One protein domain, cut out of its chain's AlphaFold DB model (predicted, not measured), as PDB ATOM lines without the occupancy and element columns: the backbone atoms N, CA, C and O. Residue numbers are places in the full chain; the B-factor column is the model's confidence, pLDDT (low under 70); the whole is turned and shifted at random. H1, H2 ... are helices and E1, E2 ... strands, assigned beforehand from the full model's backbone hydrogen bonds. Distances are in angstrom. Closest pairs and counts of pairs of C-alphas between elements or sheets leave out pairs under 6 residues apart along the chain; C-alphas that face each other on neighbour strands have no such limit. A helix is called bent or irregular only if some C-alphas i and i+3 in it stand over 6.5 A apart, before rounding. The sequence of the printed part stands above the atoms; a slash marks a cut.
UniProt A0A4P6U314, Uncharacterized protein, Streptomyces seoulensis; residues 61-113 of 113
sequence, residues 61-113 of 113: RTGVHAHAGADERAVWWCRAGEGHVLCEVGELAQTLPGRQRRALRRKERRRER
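What this domain is: This is residues 61 to 113 of the 113 residues of an uncharacterized protein of Streptomyces seoulensis (UniProt A0A4P6U314). A small sheet of three antiparallel strands, E1, E2 and E3, makes one end of the domain, and a single helix, H1, makes the other, set off from the sheet and joined to E3 by residues 89 to 97. The end of the helix and the last residues stick out: residues 106 to 113, of which 106 to 111 belong to H1, stand free. The printed part has 53 residues, with three named strands followed by one named helix, in the order E1, E2, E3, H1; the sheet has the order E1, E2, E3, and the class is mixed, helices and strands. The whole is loose, with a radius of gyration of the C-alphas of 13.7 A, and flat, spanning 41 by 25 by 14 A.

Where its parts are: The printed part begins at Arg 61, and strand E1 follows as residues 65 to 68, starting with C-alpha 65 at (146.514, 107.717, 102.638). Strand E2 is residues 74 to 78, 13.2 A from first to last C-alpha. Strand E3 is residues 84 to 88 and measures 11.6 A; C-alpha 88 is at (153.248, 113.667, 109.589). Helix H1 is residues 98 to 111, 20.5 A from first to last C-alpha, and ends with C-alpha 111 at (151.179, 101.797, 130.365). E1 is 10.1 A long.

How they stand to each other: The sheet is a meander, each strand the antiparallel neighbour of the one before. E1 and E2 form a hairpin, with 137 degrees between their directions; the C-alphas of Ala 68 and Ala 74 face each other at 4.7 A, and N 77 and O 65 are within hydrogen-bond range at 2.8 A. E2 and E3 form a second hairpin, at 146 degrees; the C-alphas of Val 75 and Glu 88 face each other at 4.2 A, and N 86 and O 76 are within hydrogen-bond range at 2.8 A. E1 and E3 are the edge strands and E2 is the inner one. H1 is not on the sheet, with 0 pairs of C-alphas within 10 A. H1 is apart from E1 and from E2. In H1, which is not bent, every O i to N i+4 pair is within hydrogen-bond range.

The domain as a whole: The two C-alphas farthest apart are those of Glu 82 and Arg 113, at 44.1 A. Without the stretch that stands free, the body has 45 residues and spans 30 by 24 by 12 A. The links E1 to E2 and E2 to E3 are tight, with 5 residues each, and the link E3 to H1, with 9 residues, is short. The printed part has no cut and ends at Arg 113, the chain's last residue. The mean pLDDT of the printed part is 90.5, and one residue, Arg 113, is under 70.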
ATOM      1  N   ARG A  61     135.873 113.814 106.646       94.88
ATOM      2  CA  ARG A  61     135.370 112.516 107.136       94.88
ATOM      3  C   ARG A  61     135.642 111.347 106.186       94.88
ATOM      4  O   ARG A  61     134.893 110.375 106.165       94.88
ATOM      5  N   THR A  62     136.731 111.431 105.432       95.75
ATOM      6  CA  THR A  62     137.212 110.378 104.532       95.75
ATOM      7  C   THR A  62     138.474 109.730 105.086       95.75
ATOM      8  O   THR A  62     139.190 110.336 105.889       95.75
ATOM      9  N   GLY A  63     138.772 108.513 104.624       96.38
ATOM     10  CA  GLY A  63     140.095 107.922 104.810       96.38
ATOM     11  C   GLY A  63     141.190 108.829 104.241       96.38
ATOM     12  O   GLY A  63     140.965 109.553 103.266       96.38
ATOM     13  N   VAL A  64     142.352 108.819 104.883       97.12
ATOM     14  CA  VAL A  64     143.581 109.449 104.375       97.12
ATOM     15  C   VAL A  64     144.574 108.368 103.992       97.12
ATOM     16  O   VAL A  64     144.511 107.279 104.545       97.12
ATOM     17  N   HIS A  65     145.498 108.670 103.089       96.00
ATOM     18  CA  HIS A  65     146.514 107.717 102.638       96.00
ATOM     19  C   HIS A  65     147.895 108.151 103.108       96.00
ATOM     20  O   HIS A  65     148.156 109.352 103.216       96.00
ATOM     21  N   ALA A  66     148.772 107.190 103.386       95.38
ATOM     22  CA  ALA A  66     150.180 107.491 103.576       95.38
ATOM     23  C   ALA A  66     150.777 107.990 102.248       95.38
ATOM     24  O   ALA A  66     150.387 107.550 101.166       95.38
ATOM     25  N   HIS A  67     151.684 108.956 102.322       93.62
ATOM     26  CA  HIS A  67     152.373 109.493 101.157       93.62
ATOM     27  C   HIS A  67     153.789 109.916 101.534       93.62
ATOM     28  O   HIS A  67     154.006 110.437 102.631       93.62
ATOM     29  N   ALA A  68     154.737 109.735 100.618       89.88
ATOM     30  CA  ALA A  68     156.055 110.340 100.734       89.88
ATOM     31  C   ALA A  68     155.904 111.862 100.569       89.88
ATOM     32  O   ALA A  68     155.606 112.356  99.484       89.88
ATOM     33  N   GLY A  69     156.009 112.604 101.670       81.12
ATOM     34  CA  GLY A  69     155.958 114.060 101.657       81.12
ATOM     35  C   GLY A  69     157.256 114.677 101.134       81.12
ATOM     36  O   GLY A  69     158.205 113.984 100.766       81.12
ATOM     37  N   ALA A  70     157.306 116.010 101.129       75.62
ATOM     38  CA  ALA A  70     158.554 116.727 100.894       75.62
ATOM     39  C   ALA A  70     159.593 116.366 101.975       75.62
ATOM     40  O   ALA A  70     159.233 116.081 103.120       75.62
ATOM     41  N   ASP A  71     160.874 116.384 101.604       78.56
ATOM     42  CA  ASP A  71     162.008 116.126 102.503       78.56
ATOM     43  C   ASP A  71     161.998 114.733 103.167       78.56
ATOM     44  O   ASP A  71     162.362 114.598 104.335       78.56
ATOM     45  N   GLU A  72     161.554 113.697 102.439       76.50
ATOM     46  CA  GLU A  72     161.538 112.282 102.879       76.50
ATOM     47  C   GLU A  72     160.657 111.999 104.112       76.50
ATOM     48  O   GLU A  72     160.677 110.907 104.683       76.50
ATOM     49  N   ARG A  73     159.831 112.963 104.529       90.12
ATOM     50  CA  ARG A  73     158.912 112.780 105.652       90.12
ATOM     51  C   ARG A  73     157.620 112.146 105.173       90.12
ATOM     52  O   ARG A  73     156.876 112.737 104.396       90.12
ATOM     53  N   ALA A  74     157.306 110.961 105.682       95.00
ATOM     54  CA  ALA A  74     156.011 110.346 105.427       95.00
ATOM     55  C   ALA A  74     154.882 111.163 106.076       95.00
ATOM     56  O   ALA A  74     154.954 111.543 107.250       95.00
ATOM     57  N   VAL A  75     153.812 111.408 105.323       96.88
ATOM     58  CA  VAL A  75     152.642 112.172 105.765       96.88
ATOM     59  C   VAL A  75     151.349 111.399 105.546       96.88
ATOM     60  O   VAL A  75     151.245 110.554 104.662       96.88
ATOM     61  N   TRP A  76     150.330 111.738 106.326       97.44
ATOM     62  CA  TRP A  76     148.950 111.376 106.046       97.44
ATOM     63  C   TRP A  76     148.322 112.436 105.148       97.44
ATOM     64  O   TRP A  76     148.200 113.594 105.545       97.44
ATOM     65  N   TRP A  77     147.900 112.045 103.950       96.81
ATOM     66  CA  TRP A  77     147.329 112.934 102.944       96.81
ATOM     67  C   TRP A  77     145.839 112.658 102.728       96.81
ATOM     68  O   TRP A  77     145.420 111.540 102.412       96.81
ATOM     69  N   CYS A  78     145.020 113.699 102.867       97.19
ATOM     70  CA  CYS A  78     143.611 113.681 102.502       97.19
ATOM     71  C   CYS A  78     143.466 114.045 101.024       97.19
ATOM     72  O   CYS A  78     143.929 115.101 100.611       97.19
ATOM     73  N   ARG A  79     142.789 113.205 100.233       95.75
ATOM     74  CA  ARG A  79     142.548 113.450  98.795       95.75
ATOM     75  C   ARG A  79     141.232 114.178  98.489       95.75
ATOM     76  O   ARG A  79     140.947 114.436  97.329       95.75
ATOM     77  N   ALA A  80     140.405 114.460  99.496       95.88
ATOM     78  CA  ALA A  80     139.143 115.171  99.302       95.88
ATOM     79  C   ALA A  80     139.369 116.676  99.050       95.88
ATOM     80  O   ALA A  80     140.270 117.274  99.641       95.88
ATOM     81  N   GLY A  81     138.528 117.282  98.204       93.94
ATOM     82  CA  GLY A  81     138.673 118.681  97.784       93.94
ATOM     83  C   GLY A  81     139.936 118.892  96.946       93.94
ATOM     84  O   GLY A  81     140.254 118.065  96.097       93.94
ATOM     85  N   GLU A  82     140.677 119.963  97.230       94.56
ATOM     86  CA  GLU A  82     142.000 120.229  96.629       94.56
ATOM     87  C   GLU A  82     143.109 119.309  97.183       94.56
ATOM     88  O   GLU A  82     144.235 119.299  96.690       94.56
ATOM     89  N   GLY A  83     142.793 118.516  98.210       94.81
ATOM     90  CA  GLY A  83     143.738 117.687  98.940       94.81
ATOM     91  C   GLY A  83     144.595 118.473  99.938       94.81
ATOM     92  O   GLY A  83     144.890 119.653  99.757       94.81
ATOM     93  N   HIS A  84     144.971 117.824 101.041       95.25
ATOM     94  CA  HIS A  84     145.829 118.438 102.054       95.25
ATOM     95  C   HIS A  84     146.619 117.416 102.871       95.25
ATOM     96  O   HIS A  84     146.191 116.277 103.081       95.25
ATOM     97  N   VAL A  85     147.740 117.876 103.430       95.56
ATOM     98  CA  VAL A  85     148.446 117.166 104.498       95.56
ATOM     99  C   VAL A  85     147.614 117.241 105.775       95.56
ATOM    100  O   VAL A  85     147.320 118.330 106.263       95.56
ATOM    101  N   LEU A  86     147.244 116.088 106.329       95.31
ATOM    102  CA  LEU A  86     146.598 115.999 107.635       95.31
ATOM    103  C   LEU A  86     147.630 116.178 108.760       95.31
ATOM    104  O   LEU A  86     147.433 116.996 109.656       95.31
ATOM    105  N   CYS A  87     148.709 115.392 108.727       95.62
ATOM    106  CA  CYS A  87     149.868 115.492 109.618       95.62
ATOM    107  C   CYS A  87     151.003 114.575 109.131       95.62
ATOM    108  O   CYS A  87     150.796 113.748 108.244       95.62
ATOM    109  N   GLU A  88     152.179 114.663 109.754       96.12
ATOM    110  CA  GLU A  88     153.248 113.667 109.589       96.12
ATOM    111  C   GLU A  88     152.830 112.295 110.158       96.12
ATOM    112  O   GLU A  88     152.007 112.192 111.082       96.12
ATOM    113  N   VAL A  89     153.388 111.219 109.602       94.75
ATOM    114  CA  VAL A  89     153.262 109.870 110.166       94.75
ATOM    115  C   VAL A  89     153.886 109.859 111.565       94.75
ATOM    116  O   VAL A  89     154.945 110.426 111.797       94.75
ATOM    117  N   GLY A  90     153.195 109.239 112.525       92.94
ATOM    118  CA  GLY A  90     153.542 109.297 113.952       92.94
ATOM    119  C   GLY A  90     152.810 110.399 114.725       92.94
ATOM    120  O   GLY A  90     152.545 110.232 115.914       92.94
ATOM    121  N   GLU A  91     152.338 111.452 114.049       94.44
ATOM    122  CA  GLU A  91     151.750 112.628 114.708       94.44
ATOM    123  C   GLU A  91     150.213 112.667 114.707       94.44
ATOM    124  O   GLU A  91     149.598 113.656 115.113       94.44
ATOM    125  N   LEU A  92     149.549 111.561 114.345       92.62
ATOM    126  CA  LEU A  92     148.078 111.457 114.314       92.62
ATOM    127  C   LEU A  92     147.405 111.855 115.635       92.62
ATOM    128  O   LEU A  92     146.318 112.429 115.638       92.62
ATOM    129  N   ALA A  93     148.031 111.596 116.784       91.06
ATOM    130  CA  ALA A  93     147.480 111.997 118.079       91.06
ATOM    131  C   ALA A  93     147.300 113.525 118.201       91.06
ATOM    132  O   ALA A  93     146.438 113.997 118.956       91.06
ATOM    133  N   GLN A  94     148.093 114.304 117.458       89.56
ATOM    134  CA  GLN A  94     148.021 115.759 117.427       89.56
ATOM    135  C   GLN A  94     146.839 116.302 116.622       89.56
ATOM    136  O   GLN A  94     146.511 117.480 116.770       89.56
ATOM    137  N   THR A  95     146.160 115.479 115.828       89.94
ATOM    138  CA  THR A  95     144.967 115.894 115.072       89.94
ATOM    139  C   THR A  95     143.685 115.680 115.883       89.94
ATOM    140  O   THR A  95     142.647 116.271 115.597       89.94
ATOM    141  N   LEU A  96     143.759 114.901 116.971       88.19
ATOM    142  CA  LEU A  96     142.606 114.596 117.811       88.19
ATOM    143  C   LEU A  96     142.078 115.837 118.564       88.19
ATOM    144  O   LEU A  96     142.871 116.608 119.138       88.19
ATOM    145  N   PRO A  97     140.741 115.969 118.699       87.81
ATOM    146  CA  PRO A  97     140.092 116.908 119.605       87.81
ATOM    147  C   PRO A  97     140.681 116.877 121.019       87.81
ATOM    148  O   PRO A  97     141.027 115.819 121.556       87.81
ATOM    149  N   GLY A  98     140.723 118.035 121.686       89.06
ATOM    150  CA  GLY A  98     141.429 118.201 122.964       89.06
ATOM    151  C   GLY A  98     141.021 117.214 124.070       89.06
ATOM    152  O   GLY A  98     141.870 116.767 124.842       89.06
ATOM    153  N   ARG A  99     139.742 116.813 124.137       89.44
ATOM    154  CA  ARG A  99     139.271 115.769 125.071       89.44
ATOM    155  C   ARG A  99     139.926 114.414 124.784       89.44
ATOM    156  O   ARG A  99     140.418 113.777 125.714       89.44
ATOM    157  N   GLN A 100     139.909 113.977 123.526       87.75
ATOM    158  CA  GLN A 100     140.425 112.672 123.106       87.75
ATOM    159  C   GLN A 100     141.945 112.611 123.279       87.75
ATOM    160  O   GLN A 100     142.451 111.669 123.887       87.75
ATOM    161  N   ARG A 101     142.659 113.676 122.894       89.56
ATOM    162  CA  ARG A 101     144.109 113.799 123.110       89.56
ATOM    163  C   ARG A 101     144.501 113.680 124.586       89.56
ATOM    164  O   ARG A 101     145.431 112.956 124.930       89.56
ATOM    165  N   ARG A 102     143.779 114.356 125.493       90.19
ATOM    166  CA  ARG A 102     144.026 114.253 126.946       90.19
ATOM    167  C   ARG A 102     143.772 112.844 127.483       90.19
ATOM    168  O   ARG A 102     144.519 112.387 128.347       90.19
ATOM    169  N   ALA A 103     142.731 112.170 126.993       91.12
ATOM    170  CA  ALA A 103     142.419 110.798 127.383       91.12
ATOM    171  C   ALA A 103     143.511 109.814 126.929       91.12
ATOM    172  O   ALA A 103     143.946 108.992 127.736       91.12
ATOM    173  N   LEU A 104     144.002 109.954 125.692       88.50
ATOM    174  CA  LEU A 104     145.100 109.149 125.153       88.50
ATOM    175  C   LEU A 104     146.369 109.295 126.004       88.50
ATOM    176  O   LEU A 104     146.837 108.308 126.567       88.50
ATOM    177  N   ARG A 105     146.813 110.536 126.246       88.25
ATOM    178  CA  ARG A 105     147.979 110.832 127.101       88.25
ATOM    179  C   ARG A 105     147.863 110.241 128.509       88.25
ATOM    180  O   ARG A 105     148.856 109.873 129.129       88.25
ATOM    181  N   ARG A 106     146.649 110.179 129.073       91.44
ATOM    182  CA  ARG A 106     146.418 109.554 130.388       91.44
ATOM    183  C   ARG A 106     146.572 108.034 130.329       91.44
ATOM    184  O   ARG A 106     147.028 107.454 131.310       91.44
ATOM    185  N   LYS A 107     146.155 107.400 129.232       88.69
ATOM    186  CA  LYS A 107     146.284 105.954 129.014       88.69
ATOM    187  C   LYS A 107     147.744 105.559 128.789       88.69
ATOM    188  O   LYS A 107     148.170 104.569 129.368       88.69
ATOM    189  N   GLU A 108     148.500 106.347 128.031       86.94
ATOM    190  CA  GLU A 108     149.941 106.144 127.796       86.94
ATOM    191  C   GLU A 108     150.732 106.171 129.107       86.94
ATOM    192  O   GLU A 108     151.336 105.167 129.468       86.94
ATOM    193  N   ARG A 109     150.558 107.216 129.928       88.62
ATOM    194  CA  ARG A 109     151.181 107.299 131.266       88.62
ATOM    195  C   ARG A 109     150.830 106.155 132.223       88.62
ATOM    196  O   ARG A 109     151.480 106.004 133.252       88.62
ATOM    197  N   ARG A 110     149.739 105.422 131.977       89.50
ATOM    198  CA  ARG A 110     149.379 104.227 132.761       89.50
ATOM    199  C   ARG A 110     150.056 102.961 132.247       89.50
ATOM    200  O   ARG A 110     150.148 102.021 133.013       89.50
ATOM    201  N   ARG A 111     150.451 102.921 130.973       80.19
ATOM    202  CA  ARG A 111     151.179 101.797 130.365       80.19
ATOM    203  C   ARG A 111     152.677 101.847 130.667       80.19
ATOM    204  O   ARG A 111     153.322 100.815 130.622       80.19
ATOM    205  N   GLU A 112     153.200 103.035 130.960       78.94
ATOM    206  CA  GLU A 112     154.598 103.279 131.348       78.94
ATOM    207  C   GLU A 112     154.882 103.027 132.843       78.94
ATOM    208  O   GLU A 112     156.007 103.229 133.293       78.94
ATOM    209  N   ARG A 113     153.868 102.646 133.628       62.06
ATOM    210  CA  ARG A 113     153.970 102.325 135.061       62.06
ATOM    211  C   ARG A 113     153.789 100.836 135.267       62.06
ATOM    212  O   ARG A 113     154.505 100.307 136.140       62.06
TER     213      ARG A 113